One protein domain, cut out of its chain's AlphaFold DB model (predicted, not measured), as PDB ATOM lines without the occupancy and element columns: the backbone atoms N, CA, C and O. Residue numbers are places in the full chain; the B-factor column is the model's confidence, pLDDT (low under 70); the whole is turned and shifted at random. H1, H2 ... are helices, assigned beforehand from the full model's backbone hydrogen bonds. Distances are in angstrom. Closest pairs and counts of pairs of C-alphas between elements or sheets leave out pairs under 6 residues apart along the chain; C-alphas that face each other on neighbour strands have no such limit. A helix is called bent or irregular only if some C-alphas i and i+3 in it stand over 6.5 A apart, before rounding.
ATOM      1  N   ALA A   9     -55.988  31.396   4.843       91.88
ATOM      2  CA  ALA A   9     -55.454  30.056   5.087       91.88
ATOM      3  C   ALA A   9     -54.334  29.727   4.093       91.88
ATOM      4  O   ALA A   9     -53.277  29.233   4.483       91.88
ATOM      5  N   GLN A  10     -54.516  30.075   2.815       94.69
ATOM      6  CA  GLN A  10     -53.482  29.904   1.789       94.69
ATOM      7  C   GLN A  10     -52.226  30.717   2.106       94.69
ATOM      8  O   GLN A  10     -51.124  30.169   2.121       94.69
ATOM      9  N   LYS A  11     -52.379  32.006   2.431       94.31
ATOM     10  CA  LYS A  11     -51.255  32.872   2.820       94.31
ATOM     11  C   LYS A  11     -50.488  32.304   4.014       94.31
ATOM     12  O   LYS A  11     -49.254  32.343   4.031       94.31
ATOM     13  N   TYR A  12     -51.207  31.769   5.002       93.56
ATOM     14  CA  TYR A  12     -50.616  31.066   6.135       93.56
ATOM     15  C   TYR A  12     -49.834  29.830   5.680       93.56
ATOM     16  O   TYR A  12     -48.653  29.708   5.998       93.56
ATOM     17  N   ALA A  13     -50.446  28.957   4.882       95.88
ATOM     18  CA  ALA A  13     -49.818  27.726   4.423       95.88
ATOM     19  C   ALA A  13     -48.541  27.976   3.604       95.88
ATOM     20  O   ALA A  13     -47.553  27.264   3.767       95.88
ATOM     21  N   TYR A  14     -48.503  29.033   2.790       96.88
ATOM     22  CA  TYR A  14     -47.288  29.433   2.079       96.88
ATOM     23  C   TYR A  14     -46.182  29.950   3.001       96.88
ATOM     24  O   TYR A  14     -45.015  29.595   2.825       96.88
ATOM     25  N   ARG A  15     -46.528  30.756   4.010       95.69
ATOM     26  CA  ARG A  15     -45.575  31.188   5.047       95.69
ATOM     27  C   ARG A  15     -45.035  29.990   5.828       95.69
ATOM     28  O   ARG A  15     -43.829  29.901   6.055       95.69
ATOM     29  N   TYR A  16     -45.908  29.047   6.170       94.94
ATOM     30  CA  TYR A  16     -45.543  27.804   6.841       94.94
ATOM     31  C   TYR A  16     -44.592  26.953   5.989       94.94
ATOM     32  O   TYR A  16     -43.598  26.429   6.484       94.94
ATOM     33  N   LEU A  17     -44.833  26.887   4.679       95.69
ATOM     34  CA  LEU A  17     -43.973  26.172   3.742       95.69
ATOM     35  C   LEU A  17     -42.555  26.767   3.676       95.69
ATOM     36  O   LEU A  17     -41.585  26.008   3.652       95.69
ATOM     37  N   ILE A  18     -42.415  28.100   3.712       95.44
ATOM     38  CA  ILE A  18     -41.102  28.761   3.837       95.44
ATOM     39  C   ILE A  18     -40.426  28.342   5.145       95.44
ATOM     40  O   ILE A  18     -39.262  27.939   5.130       95.44
ATOM     41  N   TYR A  19     -41.144  28.409   6.269       94.19
ATOM     42  CA  TYR A  19     -40.616  28.029   7.579       94.19
ATOM     43  C   TYR A  19     -40.089  26.584   7.586       94.19
ATOM     44  O   TYR A  19     -38.909  26.358   7.868       94.19
ATOM     45  N   GLU A  20     -40.901  25.616   7.170       92.88
ATOM     46  CA  GLU A  20     -40.508  24.205   7.080       92.88
ATOM     47  C   GLU A  20     -39.289  23.989   6.180       92.88
ATOM     48  O   GLU A  20     -38.354  23.253   6.514       92.88
ATOM     49  N   ALA A  21     -39.251  24.667   5.036       92.50
ATOM     50  CA  ALA A  21     -38.110  24.569   4.148       92.50
ATOM     51  C   ALA A  21     -36.836  25.147   4.771       92.50
ATOM     52  O   ALA A  21     -35.775  24.534   4.657       92.50
ATOM     53  N   THR A  22     -36.913  26.279   5.478       91.94
ATOM     54  CA  THR A  22     -35.738  26.839   6.166       91.94
ATOM     55  C   THR A  22     -35.183  25.886   7.223       91.94
ATOM     56  O   THR A  22     -33.962  25.727   7.304       91.94
ATOM     57  N   LEU A  23     -36.044  25.170   7.960       89.62
ATOM     58  CA  LEU A  23     -35.613  24.126   8.897       89.62
ATOM     59  C   LEU A  23     -34.857  22.995   8.195       89.62
ATOM     60  O   LEU A  23     -33.860  22.506   8.724       89.62
ATOM     61  N   ARG A  24     -35.286  22.604   6.990       86.19
ATOM     62  CA  ARG A  24     -34.617  21.567   6.185       86.19
ATOM     63  C   ARG A  24     -33.307  22.031   5.556       86.19
ATOM     64  O   ARG A  24     -32.405  21.218   5.381       86.19
ATOM     65  N   ILE A  25     -33.202  23.310   5.203       87.75
ATOM     66  CA  ILE A  25     -31.999  23.900   4.593       87.75
ATOM     67  C   ILE A  25     -30.905  24.112   5.652       87.75
ATOM     68  O   ILE A  25     -29.725  23.892   5.377       87.75
ATOM     69  N   ARG A  26     -31.283  24.495   6.878       86.31
ATOM     70  CA  ARG A  26     -30.363  24.888   7.961       86.31
ATOM     71  C   ARG A  26     -29.207  23.910   8.243       86.31
ATOM     72  O   ARG A  26     -28.091  24.398   8.412       86.31
ATOM     73  N   PRO A  27     -29.391  22.574   8.270       83.44
ATOM     74  CA  PRO A  27     -28.302  21.637   8.551       83.44
ATOM     75  C   PRO A  27     -27.121  21.734   7.577       83.44
ATOM     76  O   PRO A  27     -25.999  21.394   7.945       83.44
ATOM     77  N   ILE A  28     -27.331  22.239   6.355       82.94
ATOM     78  CA  ILE A  28     -26.262  22.356   5.351       82.94
ATOM     79  C   ILE A  28     -25.215  23.397   5.719       82.94
ATOM     80  O   ILE A  28     -24.059  23.252   5.328       82.94
ATOM     81  N   ALA A  29     -25.572  24.390   6.536       78.06
ATOM     82  CA  ALA A  29     -24.616  25.371   7.039       78.06
ATOM     83  C   ALA A  29     -23.470  24.733   7.851       78.06
ATOM     84  O   ALA A  29     -22.425  25.356   8.025       78.06
ATOM     85  N   HIS A  30     -23.651  23.500   8.333       78.25
ATOM     86  CA  HIS A  30     -22.675  22.782   9.148       78.25
ATOM     87  C   HIS A  30     -21.920  21.675   8.387       78.25
ATOM     88  O   HIS A  30     -21.074  21.007   8.977       78.25
ATOM     89  N   VAL A  31     -22.183  21.474   7.090       79.00
ATOM     90  CA  VAL A  31     -21.503  20.438   6.290       79.00
ATOM     91  C   VAL A  31     -20.029  20.800   6.080       79.00
ATOM     92  O   VAL A  31     -19.714  21.883   5.590       79.00
ATOM     93  N   GLY A  32     -19.116  19.875   6.398       70.25
ATOM     94  CA  GLY A  32     -17.670  20.066   6.226       70.25
ATOM     95  C   GLY A  32     -16.984  20.786   7.394       70.25
ATOM     96  O   GLY A  32     -15.821  21.197   7.265       70.25
ATOM     97  N   ALA A  33     -17.691  20.950   8.517       75.06
ATOM     98  CA  ALA A  33     -17.142  21.505   9.750       75.06
ATOM     99  C   ALA A  33     -16.132  20.551  10.409       75.06
ATOM    100  O   ALA A  33     -15.192  21.017  11.057       75.06
ATOM    101  N   GLU A  34     -16.266  19.235  10.208       81.00
ATOM    102  CA  GLU A  34     -15.372  18.257  10.822       81.00
ATOM    103  C   GLU A  34     -14.196  17.882   9.907       81.00
ATOM    104  O   GLU A  34     -14.290  17.790   8.682       81.00
ATOM    105  N   TRP A  35     -13.024  17.669  10.507       76.12
ATOM    106  CA  TRP A  35     -11.776  17.478   9.765       76.12
ATOM    107  C   TRP A  35     -11.729  16.158   8.977       76.12
ATOM    108  O   TRP A  35     -11.116  16.119   7.912       76.12
ATOM    109  N   TRP A  36     -12.391  15.093   9.445       72.81
ATOM    110  CA  TRP A  36     -12.448  13.796   8.754       72.81
ATOM    111  C   TRP A  36     -13.407  13.804   7.554       72.81
ATOM    112  O   TRP A  36     -13.188  13.078   6.583       72.81
ATOM    113  N   GLU A  37     -14.421  14.675   7.563       73.81
ATOM    114  CA  GLU A  37     -15.352  14.872   6.443       73.81
ATOM    115  C   GLU A  37     -14.627  15.380   5.190       73.81
ATOM    116  O   GLU A  37     -15.003  15.055   4.065       73.81
ATOM    117  N   ARG A  38     -13.527  16.124   5.369       68.62
ATOM    118  CA  ARG A  38     -12.707  16.669   4.275       68.62
ATOM    119  C   ARG A  38     -11.977  15.596   3.468       68.62
ATOM    120  O   ARG A  38     -11.696  15.820   2.296       68.62
ATOM    121  N   TRP A  39     -11.708  14.440   4.070       77.31
ATOM    122  CA  TRP A  39     -10.933  13.362   3.447       77.31
ATOM    123  C   TRP A  39     -11.802  12.217   2.907       77.31
ATOM    124  O   TRP A  39     -11.301  11.338   2.208       77.31
ATOM    125  N   ASN A  40     -13.109  12.218   3.187       81.31
ATOM    126  CA  ASN A  40     -14.010  11.149   2.767       81.31
ATOM    127  C   ASN A  40     -14.708  11.481   1.433       81.31
ATOM    128  O   ASN A  40     -15.713  12.193   1.381       81.31
ATOM    129  N   LEU A  41     -14.201  10.910   0.336       78.19
ATOM    130  CA  LEU A  41     -14.733  11.116  -1.018       78.19
ATOM    131  C   LEU A  41     -16.206  10.678  -1.159       78.19
ATOM    132  O   LEU A  41     -16.998  11.345  -1.825       78.19
ATOM    133  N   VAL A  42     -16.597   9.569  -0.519       81.69
ATOM    134  CA  VAL A  42     -17.973   9.038  -0.578       81.69
ATOM    135  C   VAL A  42     -18.944   9.963   0.157       81.69
ATOM    136  O   VAL A  42     -20.047  10.214  -0.336       81.69
ATOM    137  N   TYR A  43     -18.520  10.508   1.299       80.06
ATOM    138  CA  TYR A  43     -19.258  11.533   2.035       80.06
ATOM    139  C   TYR A  43     -19.490  12.774   1.158       80.06
ATOM    140  O   TYR A  43     -20.635  13.179   0.971       80.06
ATOM    141  N   TRP A  44     -18.446  13.296   0.505       80.56
ATOM    142  CA  TRP A  44     -18.559  14.448  -0.399       80.56
ATOM    143  C   TRP A  44     -19.480  14.215  -1.595       80.56
ATOM    144  O   TRP A  44     -20.253  15.101  -1.961       80.56
ATOM    145  N   LEU A  45     -19.444  13.028  -2.206       81.25
ATOM    146  CA  LEU A  45     -20.337  12.697  -3.319       81.25
ATOM    147  C   LEU A  45     -21.811  12.681  -2.891       81.25
ATOM    148  O   LEU A  45     -22.669  13.145  -3.648       81.25
ATOM    149  N   ARG A  46     -22.112  12.184  -1.682       79.88
ATOM    150  CA  ARG A  46     -23.466  12.237  -1.107       79.88
ATOM    151  C   ARG A  46     -23.872  13.673  -0.774       79.88
ATOM    152  O   ARG A  46     -24.932  14.111  -1.221       79.88
ATOM    153  N   GLN A  47     -23.003  14.421  -0.096       83.25
ATOM    154  CA  GLN A  47     -23.269  15.808   0.284       83.25
ATOM    155  C   GLN A  47     -23.478  16.715  -0.927       83.25
ATOM    156  O   GLN A  47     -24.392  17.529  -0.938       83.25
ATOM    157  N   ARG A  48     -22.718  16.534  -2.012       82.81
ATOM    158  CA  ARG A  48     -22.875  17.340  -3.231       82.81
ATOM    159  C   ARG A  48     -24.268  17.210  -3.849       82.81
ATOM    160  O   ARG A  48     -24.810  18.202  -4.335       82.81
ATOM    161  N   LYS A  49     -24.854  16.006  -3.841       80.50
ATOM    162  CA  LYS A  49     -26.233  15.801  -4.313       80.50
ATOM    163  C   LYS A  49     -27.236  16.503  -3.400       80.50
ATOM    164  O   LYS A  49     -28.145  17.154  -3.908       80.50
ATOM    165  N   GLN A  50     -27.037  16.401  -2.087       83.25
ATOM    166  CA  GLN A  50     -27.895  17.039  -1.096       83.25
ATOM    167  C   GLN A  50     -27.842  18.569  -1.208       83.25
ATOM    168  O   GLN A  50     -28.874  19.189  -1.437       83.25
ATOM    169  N   ILE A  51     -26.644  19.159  -1.181       85.69
ATOM    170  CA  ILE A  51     -26.412  20.605  -1.326       85.69
ATOM    171  C   ILE A  51     -27.047  21.134  -2.613       85.69
ATOM    172  O   ILE A  51     -27.736  22.150  -2.586       85.69
ATOM    173  N   ARG A  52     -26.863  20.435  -3.743       87.50
ATOM    174  CA  ARG A  52     -27.454  20.857  -5.018       87.50
ATOM    175  C   ARG A  52     -28.979  20.866  -4.958       87.50
ATOM    176  O   ARG A  52     -29.578  21.848  -5.374       87.50
ATOM    177  N   GLY A  53     -29.603  19.801  -4.455       87.44
ATOM    178  CA  GLY A  53     -31.062  19.754  -4.348       87.44
ATOM    179  C   GLY A  53     -31.609  20.802  -3.377       87.44
ATOM    180  O   GLY A  53     -32.628  21.421  -3.658       87.44
ATOM    181  N   THR A  54     -30.894  21.083  -2.285       88.56
ATOM    182  CA  THR A  54     -31.251  22.160  -1.353       88.56
ATOM    183  C   THR A  54     -31.153  23.530  -2.003       88.56
ATOM    184  O   THR A  54     -32.057  24.337  -1.821       88.56
ATOM    185  N   GLY A  55     -30.106  23.787  -2.791       90.31
ATOM    186  CA  GLY A  55     -29.990  25.030  -3.555       90.31
ATOM    187  C   GLY A  55     -31.201  25.242  -4.464       90.31
ATOM    188  O   GLY A  55     -31.795  26.308  -4.452       90.31
ATOM    189  N   GLN A  56     -31.654  24.190  -5.150       91.81
ATOM    190  CA  GLN A  56     -32.848  24.264  -5.997       91.81
ATOM    191  C   GLN A  56     -34.146  24.507  -5.211       91.81
ATOM    192  O   GLN A  56     -35.009  25.242  -5.680       91.81
ATOM    193  N   VAL A  57     -34.288  23.925  -4.011       91.81
ATOM    194  CA  VAL A  57     -35.392  24.271  -3.096       91.81
ATOM    195  C   VAL A  57     -35.332  25.754  -2.735       91.81
ATOM    196  O   VAL A  57     -36.351  26.433  -2.802       91.81
ATOM    197  N   ALA A  58     -34.158  26.255  -2.350       92.56
ATOM    198  CA  ALA A  58     -33.987  27.648  -1.952       92.56
ATOM    199  C   ALA A  58     -34.317  28.610  -3.103       92.56
ATOM    200  O   ALA A  58     -35.045  29.576  -2.887       92.56
ATOM    201  N   ASP A  59     -33.862  28.304  -4.321       92.62
ATOM    202  CA  ASP A  59     -34.158  29.088  -5.525       92.62
ATOM    203  C   ASP A  59     -35.665  29.120  -5.822       92.62
ATOM    204  O   ASP A  59     -36.234  30.181  -6.074       92.62
ATOM    205  N   TRP A  60     -36.344  27.972  -5.740       94.00
ATOM    206  CA  TRP A  60     -37.795  27.890  -5.942       94.00
ATOM    207  C   TRP A  60     -38.586  28.677  -4.888       94.00
ATOM    208  O   TRP A  60     -39.563  29.353  -5.214       94.00
ATOM    209  N   LEU A  61     -38.139  28.651  -3.632       95.56
ATOM    210  CA  LEU A  61     -38.790  29.363  -2.531       95.56
ATOM    211  C   LEU A  61     -38.454  30.846  -2.463       95.56
ATOM    212  O   LEU A  61     -39.168  31.590  -1.792       95.56
ATOM    213  N   HIS A  62     -37.401  31.294  -3.141       92.88
ATOM    214  CA  HIS A  62     -36.991  32.691  -3.130       92.88
ATOM    215  C   HIS A  62     -38.129  33.622  -3.576       92.88
ATOM    216  O   HIS A  62     -38.442  34.596  -2.890       92.88
ATOM    217  N   ASN A  63     -38.812  33.269  -4.670       89.56
ATOM    218  CA  ASN A  63     -39.962  34.032  -5.161       89.56
ATOM    219  C   ASN A  63     -41.113  34.008  -4.152       89.56
ATOM    220  O   ASN A  63     -41.721  35.041  -3.886       89.56
ATOM    221  N   LEU A  64     -41.379  32.854  -3.539       95.69
ATOM    222  CA  LEU A  64     -42.420  32.738  -2.523       95.69
ATOM    223  C   LEU A  64     -42.143  33.646  -1.318       95.69
ATOM    224  O   LEU A  64     -43.052  34.308  -0.823       95.69
ATOM    225  N   ALA A  65     -40.891  33.705  -0.865       96.00
ATOM    226  CA  ALA A  65     -40.479  34.565   0.237       96.00
ATOM    227  C   ALA A  65     -40.667  36.052  -0.092       96.00
ATOM    228  O   ALA A  65     -41.181  36.796   0.743       96.00
ATOM    229  N   LEU A  66     -40.324  36.471  -1.316       94.62
ATOM    230  CA  LEU A  66     -40.586  37.829  -1.794       94.62
ATOM    231  C   LEU A  66     -42.083  38.154  -1.754       94.62
ATOM    232  O   LEU A  66     -42.480  39.146  -1.144       94.62
ATOM    233  N   PHE A  67     -42.917  37.303  -2.357       95.12
ATOM    234  CA  PHE A  67     -44.363  37.521  -2.393       95.12
ATOM    235  C   PHE A  67     -44.986  37.491  -0.996       95.12
ATOM    236  O   PHE A  67     -45.888  38.273  -0.713       95.12
ATOM    237  N   SER A  68     -44.458  36.684  -0.077       95.56
ATOM    238  CA  SER A  68     -44.912  36.660   1.313       95.56
ATOM    239  C   SER A  68     -44.766  38.013   2.023       95.56
ATOM    240  O   SER A  68     -45.652  38.400   2.795       95.56
ATOM    241  N   ALA A  69     -43.684  38.747   1.733       95.00
ATOM    242  CA  ALA A  69     -43.400  40.058   2.316       95.00
ATOM    243  C   ALA A  69     -44.356  41.159   1.827       95.00
ATOM    244  O   ALA A  69     -44.569  42.142   2.534       95.00
ATOM    245  N   ILE A  70     -44.963  40.980   0.650       93.69
ATOM    246  CA  ILE A  70     -45.959  41.893   0.065       93.69
ATOM    247  C   ILE A  70     -47.383  41.319   0.126       93.69
ATOM    248  O   ILE A  70     -48.233  41.635  -0.699       93.69
ATOM    249  N   ASP A  71     -47.634  40.448   1.107       93.19
ATOM    250  CA  ASP A  71     -48.929  39.801   1.355       93.19
ATOM    251  C   ASP A  71     -49.531  39.083   0.133       93.19
ATOM    252  O   ASP A  71     -50.750  39.019  -0.055       93.19
ATOM    253  N   PHE A  72     -48.641  38.493  -0.665       94.62
ATOM    254  CA  PHE A  72     -48.913  37.725  -1.877       94.62
ATOM    255  C   PHE A  72     -49.579  38.533  -2.999       94.62
ATOM    256  O   PHE A  72     -50.233  37.958  -3.868       94.62
ATOM    257  N   ASP A  73     -49.401  39.858  -3.017       92.38
ATOM    258  CA  ASP A  73     -49.871  40.678  -4.133       92.38
ATOM    259  C   ASP A  73     -49.170  40.284  -5.443       92.38
ATOM    260  O   ASP A  73     -47.941  40.245  -5.525       92.38
ATOM    261  N   GLY A  74     -49.963  39.944  -6.463       90.94
ATOM    262  CA  GLY A  74     -49.466  39.466  -7.756       90.94
ATOM    263  C   GLY A  74     -48.831  38.069  -7.743       90.94
ATOM    264  O   GLY A  74     -48.189  37.703  -8.727       90.94
ATOM    265  N   PHE A  75     -48.985  37.290  -6.666       94.69
ATOM    266  CA  PHE A  75     -48.458  35.928  -6.605       94.69
ATOM    267  C   PHE A  75     -49.205  34.991  -7.566       94.69
ATOM    268  O   PHE A  75     -50.425  34.844  -7.483       94.69
ATOM    269  N   ASP A  76     -48.460  34.336  -8.455       94.56
ATOM    270  CA  ASP A  76     -48.978  33.324  -9.378       94.56
ATOM    271  C   ASP A  76     -48.783  31.920  -8.782       94.56
ATOM    272  O   ASP A  76     -47.695  31.335  -8.819       94.56
ATOM    273  N   GLU A  77     -49.860  31.400  -8.193       94.56
ATOM    274  CA  GLU A  77     -49.896  30.090  -7.542       94.56
ATOM    275  C   GLU A  77     -49.663  28.937  -8.535       94.56
ATOM    276  O   GLU A  77     -48.942  27.983  -8.225       94.56
ATOM    277  N   ASP A  78     -50.198  29.037  -9.753       94.88
ATOM    278  CA  ASP A  78     -50.056  27.994 -10.770       94.88
ATOM    279  C   ASP A  78     -48.616  27.921 -11.287       94.88
ATOM    280  O   ASP A  78     -48.041  26.829 -11.403       94.88
ATOM    281  N   ALA A  79     -47.991  29.075 -11.538       94.06
ATOM    282  CA  ALA A  79     -46.581  29.147 -11.908       94.06
ATOM    283  C   ALA A  79     -45.679  28.603 -10.788       94.06
ATOM    284  O   ALA A  79     -44.739  27.848 -11.058       94.06
ATOM    285  N   PHE A  80     -45.989  28.923  -9.527       95.81
ATOM    286  CA  PHE A  80     -45.249  28.422  -8.370       95.81
ATOM    287  C   PHE A  80     -45.271  26.888  -8.279       95.81
ATOM    288  O   PHE A  80     -44.211  26.259  -8.159       95.81
ATOM    289  N   TRP A  81     -46.452  26.266  -8.377       95.62
ATOM    290  CA  TRP A  81     -46.576  24.806  -8.315       95.62
ATOM    291  C   TRP A  81     -46.028  24.107  -9.560       95.62
ATOM    292  O   TRP A  81     -45.469  23.014  -9.447       95.62
ATOM    293  N   SER A  82     -46.115  24.741 -10.730       95.19
ATOM    294  CA  SER A  82     -45.479  24.239 -11.953       95.19
ATOM    295  C   SER A  82     -43.954  24.176 -11.807       95.19
ATOM    296  O   SER A  82     -43.328  23.211 -12.247       95.19
ATOM    297  N   GLY A  83     -43.355  25.152 -11.113       94.62
ATOM    298  CA  GLY A  83     -41.937  25.128 -10.750       94.62
ATOM    299  C   GLY A  83     -41.564  23.924  -9.876       94.62
ATOM    300  O   GLY A  83     -40.544  23.275 -10.121       94.62
ATOM    301  N   LEU A  84     -42.415  23.562  -8.910       94.19
ATOM    302  CA  LEU A  84     -42.206  22.365  -8.088       94.19
ATOM    303  C   LEU A  84     -42.276  21.082  -8.918       94.19
ATOM    304  O   LEU A  84     -41.468  20.175  -8.720       94.19
ATOM    305  N   GLU A  85     -43.227  20.990  -9.845       94.38
ATOM    306  CA  GLU A  85     -43.361  19.811 -10.702       94.38
ATOM    307  C   GLU A  85     -42.159  19.660 -11.642       94.38
ATOM    308  O   GLU A  85     -41.612  18.563 -11.792       94.38
ATOM    309  N   TRP A  86     -41.658  20.771 -12.185       93.88
ATOM    310  CA  TRP A  86     -40.402  20.774 -12.929       93.88
ATOM    311  C   TRP A  86     -39.229  20.272 -12.072       93.88
ATOM    312  O   TRP A  86     -38.477  19.402 -12.515       93.88
ATOM    313  N   LEU A  87     -39.103  20.737 -10.823       92.50
ATOM    314  CA  LEU A  87     -38.065  20.264  -9.898       92.50
ATOM    315  C   LEU A  87     -38.181  18.768  -9.594       92.50
ATOM    316  O   LEU A  87     -37.169  18.066  -9.579       92.50
ATOM    317  N   ARG A  88     -39.400  18.259  -9.387       92.50
ATOM    318  CA  ARG A  88     -39.648  16.822  -9.192       92.50
ATOM    319  C   ARG A  88     -39.163  16.003 -10.383       92.50
ATOM    320  O   ARG A  88     -38.532  14.967 -10.178       92.50
ATOM    321  N   SER A  89     -39.420  16.478 -11.599       91.12
ATOM    322  CA  SER A  89     -38.976  15.830 -12.835       91.12
ATOM    323  C   SER A  89     -37.454  15.895 -13.015       91.12
ATOM    324  O   SER A  89     -36.816  14.884 -13.310       91.12
ATOM    325  N   ALA A  90     -36.848  17.060 -12.772       88.88
ATOM    326  CA  ALA A  90     -35.410  17.275 -12.927       88.88
ATOM    327  C   ALA A  90     -34.568  16.567 -11.845       88.88
ATOM    328  O   ALA A  90     -33.409  16.215 -12.082       88.88
ATOM    329  N   PHE A  91     -35.139  16.338 -10.658       87.00
ATOM    330  CA  PHE A  91     -34.441  15.805  -9.487       87.00
ATOM    331  C   PHE A  91     -35.277  14.747  -8.729       87.00
ATOM    332  O   PHE A  91     -35.569  14.905  -7.537       87.00
ATOM    333  N   PRO A  92     -35.606  13.606  -9.362       84.38
ATOM    334  CA  PRO A  92     -36.569  12.634  -8.827       84.38
ATOM    335  C   PRO A  92     -36.125  11.966  -7.518       84.38
ATOM    336  O   PRO A  92     -36.943  11.475  -6.749       84.38
ATOM    337  N   THR A  93     -34.820  11.961  -7.233       82.50
ATOM    338  CA  THR A  93     -34.237  11.302  -6.052       82.50
ATOM    339  C   THR A  93     -34.184  12.184  -4.804       82.50
ATOM    340  O   THR A  93     -33.897  11.677  -3.725       82.50
ATOM    341  N   TYR A  94     -34.450  13.488  -4.925       79.62
ATOM    342  CA  TYR A  94     -34.335  14.437  -3.811       79.62
ATOM    343  C   TYR A  94     -35.629  14.550  -2.981       79.62
ATOM    344  O   TYR A  94     -35.627  15.096  -1.882       79.62
ATOM    345  N   GLY A  95     -36.735  13.986  -3.477       81.94
ATOM    346  CA  GLY A  95     -37.966  13.842  -2.702       81.94
ATOM    347  C   GLY A  95     -38.788  15.124  -2.567       81.94
ATOM    348  O   GLY A  95     -39.393  15.334  -1.528       81.94
ATOM    349  N   PHE A  96     -38.865  15.965  -3.601       85.25
ATOM    350  CA  PHE A  96     -39.644  17.220  -3.612       85.25
ATOM    351  C   PHE A  96     -41.165  17.066  -3.374       85.25
ATOM    352  O   PHE A  96     -41.843  18.056  -3.121       85.25
ATOM    353  N   GLY A  97     -41.719  15.850  -3.442       83.06
ATOM    354  CA  GLY A  97     -43.172  15.615  -3.378       83.06
ATOM    355  C   GLY A  97     -43.850  16.057  -2.074       83.06
ATOM    356  O   GLY A  97     -45.007  16.461  -2.106       83.06
ATOM    357  N   HIS A  98     -43.124  16.065  -0.956       89.25
ATOM    358  CA  HIS A  98     -43.692  16.350   0.366       89.25
ATOM    359  C   HIS A  98     -44.096  17.822   0.581       89.25
ATOM    360  O   HIS A  98     -44.810  18.118   1.533       89.25
ATOM    361  N   TYR A  99     -43.648  18.768  -0.256       93.50
ATOM    362  CA  TYR A  99     -43.991  20.188  -0.071       93.50
ATOM    363  C   TYR A  99     -45.478  20.472  -0.300       93.50
ATOM    364  O   TYR A  99     -46.044  21.344   0.356       93.50
ATOM    365  N   ARG A 100     -46.128  19.707  -1.186       94.56
ATOM    366  CA  ARG A 100     -47.583  19.782  -1.365       94.56
ATOM    367  C   ARG A 100     -48.305  19.316  -0.099       94.56
ATOM    368  O   ARG A 100     -49.261  19.956   0.322       94.56
ATOM    369  N   ASP A 101     -47.810  18.252   0.527       94.94
ATOM    370  CA  ASP A 101     -48.389  17.705   1.755       94.94
ATOM    371  C   ASP A 101     -48.237  18.682   2.925       94.94
ATOM    372  O   ASP A 101     -49.197  18.907   3.652       94.94
ATOM    373  N   ILE A 102     -47.070  19.329   3.059       95.00
ATOM    374  CA  ILE A 102     -46.842  20.398   4.047       95.00
ATOM    375  C   ILE A 102     -47.850  21.534   3.860       95.00
ATOM    376  O   ILE A 102     -48.440  22.001   4.831       95.00
ATOM    377  N   PHE A 103     -48.064  21.969   2.616       96.12
ATOM    378  CA  PHE A 103     -49.029  23.019   2.318       96.12
ATOM    379  C   PHE A 103     -50.449  22.613   2.732       96.12
ATOM    380  O   PHE A 103     -51.113  23.346   3.459       96.12
ATOM    381  N   LEU A 104     -50.902  21.425   2.321       95.50
ATOM    382  CA  LEU A 104     -52.239  20.922   2.654       95.50
ATOM    383  C   LEU A 104     -52.424  20.727   4.161       95.50
ATOM    384  O   LEU A 104     -53.481  21.047   4.701       95.50
ATOM    385  N   TYR A 105     -51.390  20.240   4.842       94.19
ATOM    386  CA  TYR A 105     -51.377  20.106   6.290       94.19
ATOM    387  C   TYR A 105     -51.528  21.468   6.978       94.19
ATOM    388  O   TYR A 105     -52.364  21.612   7.865       94.19
ATOM    389  N   ALA A 106     -50.807  22.492   6.520       94.38
ATOM    390  CA  ALA A 106     -50.908  23.836   7.078       94.38
ATOM    391  C   ALA A 106     -52.290  24.477   6.849       94.38
ATOM    392  O   ALA A 106     -52.810  25.138   7.746       94.38
ATOM    393  N   ILE A 107     -52.920  24.241   5.689       94.94
ATOM    394  CA  ILE A 107     -54.320  24.639   5.447       94.94
ATOM    395  C   ILE A 107     -55.246  23.982   6.474       94.94
ATOM    396  O   ILE A 107     -56.090  24.649   7.072       94.94
ATOM    397  N   PHE A 108     -55.088  22.672   6.678       93.75
ATOM    398  CA  PHE A 108     -55.886  21.923   7.640       93.75
ATOM    399  C   PHE A 108     -55.709  22.469   9.063       93.75
ATOM    400  O   PHE A 108     -56.698  22.774   9.723       93.75
ATOM    401  N   GLU A 109     -54.472  22.670   9.521       90.88
ATOM    402  CA  GLU A 109     -54.219  23.197  10.865       90.88
ATOM    403  C   GLU A 109     -54.769  24.610  11.086       90.88
ATOM    404  O   GLU A 109     -55.246  24.910  12.184       90.88
ATOM    405  N   PHE A 110     -54.711  25.468  10.063       90.12
ATOM    406  CA  PHE A 110     -55.281  26.813  10.124       90.12
ATOM    407  C   PHE A 110     -56.799  26.763  10.321       90.12
ATOM    408  O   PHE A 110     -57.335  27.432  11.201       90.12
ATOM    409  N   ASN A 111     -57.485  25.927   9.540       89.50
ATOM    410  CA  ASN A 111     -58.941  25.799   9.600       89.50
ATOM    411  C   ASN A 111     -59.431  25.173  10.914       89.50
ATOM    412  O   ASN A 111     -60.508  25.512  11.393       89.50
ATOM    413  N   GLU A 112     -58.627  24.299  11.520       89.81
ATOM    414  CA  GLU A 112     -58.906  23.698  12.829       89.81
ATOM    415  C   GLU A 112     -58.644  24.659  14.008       89.81
ATOM    416  O   GLU A 112     -58.808  24.270  15.163       89.81
ATOM    417  N   GLY A 113     -58.202  25.897  13.751       81.50
ATOM    418  CA  GLY A 113     -57.932  26.896  14.791       81.50
ATOM    419  C   GLY A 113     -56.761  26.529  15.707       81.50
ATOM    420  O   GLY A 113     -56.662  27.030  16.824       81.50
ATOM    421  N   ARG A 114     -55.869  25.636  15.258       78.44
ATOM    422  CA  ARG A 114     -54.697  25.208  16.045       78.44
ATOM    423  C   ARG A 114     -53.589  26.251  16.072       78.44
ATOM    424  O   ARG A 114     -52.699  26.170  16.914       78.44
ATOM    425  N   TRP A 115     -53.657  27.221  15.167       68.38
ATOM    426  CA  TRP A 115     -52.716  28.323  15.088       68.38
ATOM    427  C   TRP A 115     -53.401  29.643  15.421       68.38
ATOM    428  O   TRP A 115     -54.474  29.912  14.879       68.38
ATOM    429  N   PRO A 116     -52.779  30.486  16.267       66.19
ATOM    430  CA  PRO A 116     -53.289  31.820  16.525       66.19
ATOM    431  C   PRO A 116     -53.336  32.607  15.216       66.19
ATOM    432  O   PRO A 116     -52.393  32.585  14.420       66.19
ATOM    433  N   THR A 117     -54.434  33.316  15.002       69.38
ATOM    434  CA  THR A 117     -54.614  34.280  13.915       69.38
ATOM    435  C   THR A 117     -53.525  35.355  13.948       69.38
ATOM    436  O   THR A 117     -52.866  35.566  14.964       69.38
ATOM    437  N   LEU A 118     -53.328  36.088  12.845       62.97
ATOM    438  CA  LEU A 118     -52.365  37.201  12.819       62.97
ATOM    439  C   LEU A 118     -52.650  38.230  13.922       62.97
ATOM    440  O   LEU A 118     -51.723  38.728  14.553       62.97
ATOM    441  N   GLU A 119     -53.924  38.514  14.193       66.88
ATOM    442  CA  GLU A 119     -54.339  39.420  15.267       66.88
ATOM    443  C   GLU A 119     -53.940  38.886  16.647       66.88
ATOM    444  O   GLU A 119     -53.370  39.628  17.450       66.88
ATOM    445  N   GLU A 120     -54.148  37.593  16.899       72.88
ATOM    446  CA  GLU A 120     -53.722  36.929  18.134       72.88
ATOM    447  C   GLU A 120     -52.195  36.878  18.256       72.88
ATOM    448  O   GLU A 120     -51.658  37.154  19.326       72.88
ATOM    449  N   GLN A 121     -51.468  36.620  17.168       69.31
ATOM    450  CA  GLN A 121     -50.002  36.648  17.152       69.31
ATOM    451  C   GLN A 121     -49.462  38.048  17.472       69.31
ATOM    452  O   GLN A 121     -48.558  38.196  18.301       69.31
ATOM    453  N   PHE A 122     -50.027  39.100  16.869       71.94
ATOM    454  CA  PHE A 122     -49.654  40.481  17.178       71.94
ATOM    455  C   PHE A 122     -50.032  40.877  18.608       71.94
ATOM    456  O   PHE A 122     -49.282  41.622  19.246       71.94
ATOM    457  N   ALA A 123     -51.157  40.379  19.128       73.62
ATOM    458  CA  ALA A 123     -51.560  40.585  20.515       73.62
ATOM    459  C   ALA A 123     -50.571  39.924  21.487       73.62
ATOM    460  O   ALA A 123     -50.068  40.610  22.375       73.62
ATOM    461  N   ILE A 124     -50.205  38.656  21.256       74.88
ATOM    462  CA  ILE A 124     -49.195  37.919  22.032       74.88
ATOM    463  C   ILE A 124     -47.859  38.670  22.015       74.88
ATOM    464  O   ILE A 124     -47.272  38.925  23.065       74.88
ATOM    465  N   THR A 125     -47.407  39.106  20.837       71.31
ATOM    466  CA  THR A 125     -46.123  39.809  20.682       71.31
ATOM    467  C   THR A 125     -46.115  41.150  21.427       71.31
ATOM    468  O   THR A 125     -45.147  41.479  22.112       71.31
ATOM    469  N   LYS A 126     -47.214  41.917  21.362       70.00
ATOM    470  CA  LYS A 126     -47.369  43.174  22.119       70.00
ATOM    471  C   LYS A 126     -47.450  42.958  23.629       70.00
ATOM    472  O   LYS A 126     -47.075  43.857  24.379       70.00
ATOM    473  N   GLN A 127     -47.974  41.820  24.076       66.06
ATOM    474  CA  GLN A 127     -48.070  41.481  25.494       66.06
ATOM    475  C   GLN A 127     -46.704  41.078  26.057       66.06
ATOM    476  O   GLN A 127     -46.337  41.547  27.130       66.06
ATOM    477  N   SER A 128     -45.915  40.308  25.301       66.25
ATOM    478  CA  SER A 128     -44.536  39.963  25.664       66.25
ATOM    479  C   SER A 128     -43.626  41.193  25.737       66.25
ATOM    480  O   SER A 128     -42.881  41.330  26.697       66.25
ATOM    481  N   ALA A 129     -43.762  42.145  24.807       65.88
ATOM    482  CA  ALA A 129     -42.971  43.384  24.798       65.88
ATOM    483  C   ALA A 129     -43.328  44.394  25.912       65.88
ATOM    484  O   ALA A 129     -42.637  45.394  26.071       65.88
ATOM    485  N   LYS A 130     -44.430  44.189  26.648       64.88
ATOM    486  CA  LYS A 130     -44.828  45.030  27.796       64.88
ATOM    487  C   LYS A 130     -44.383  44.471  29.149       64.88
ATOM    488  O   LYS A 130     -44.533  45.164  30.151       64.88
TER     489      LYS A 130
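This is residues 9 to 130 of the 132 residues of an uncharacterized protein of Massilia sp. CF038 (UniProt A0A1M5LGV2). A long helical hairpin, H2 folded back along H1, makes the core, with the shorter H3 beside part of H2 and H4 packed slantwise on H1. H5 lies away from these four; residues 33 to 42, at the hairpin's turn, and residues 125 to 130 stick out. The printed part has 122 residues and five named helices, H1 to H5 in order, with no named strand: all helix. It is loose, with a radius of gyration of the C-alphas of 17.7 A and spans of 52 by 39 by 25 A.

Start at H2, residues 41 to 69, which has a kink of 33 degrees near residue 63. It touches H1, residues 9 to 30, in a hairpin, opposite ways at a shallow tilt of 31 degrees; the closest C-alphas, of Ile 25 and Thr 54, are 6.2 A apart. With residues 56 to 64 alone, H2 touches H3, residues 77 to 90, in a second hairpin at a shallow tilt of 9 degrees, closest at C-alphas 60 and 83, 6.9 A. H4, residues 98 to 111, touches H1 at a steep tilt of 46 degrees, opposite ways, closest at C-alphas 13 and 106, 4.8 A. H3 and H4 are apart, but only just, at 8.5 A. H5, residues 118 to 128, touches no helix. Every O i to N i+4 pair is within hydrogen-bond range in H3, H4 and H5, against 14 of 18 in H1 and 22 of 25 in H2.

Find C-alpha 41 at (-14.733, 11.116, -1.018); from there H2 runs 40.9 A to C-alpha 69. H1 begins at C-alpha 9, (-55.454, 30.056, 5.087), and runs 33.8 A. H3 spans 20.1 A, H4 20.2 A, and H5 15.3 A, ending at C-alpha 128, (-44.536, 39.963, 25.664). H1 and H2 are irregular, only just: C-alphas 24 and 27 are 6.7 A apart, C-alphas 60 and 63 6.6 A.

The two C-alphas farthest apart, of Leu 41 and Lys 130, are 53.7 A from each other. The printed part has no cut, and its four links between helices are short. Look for pLDDT under 70 at residues 38, 115 to 119, 121 and 127 to 130; the mean of the printed part is 86.2.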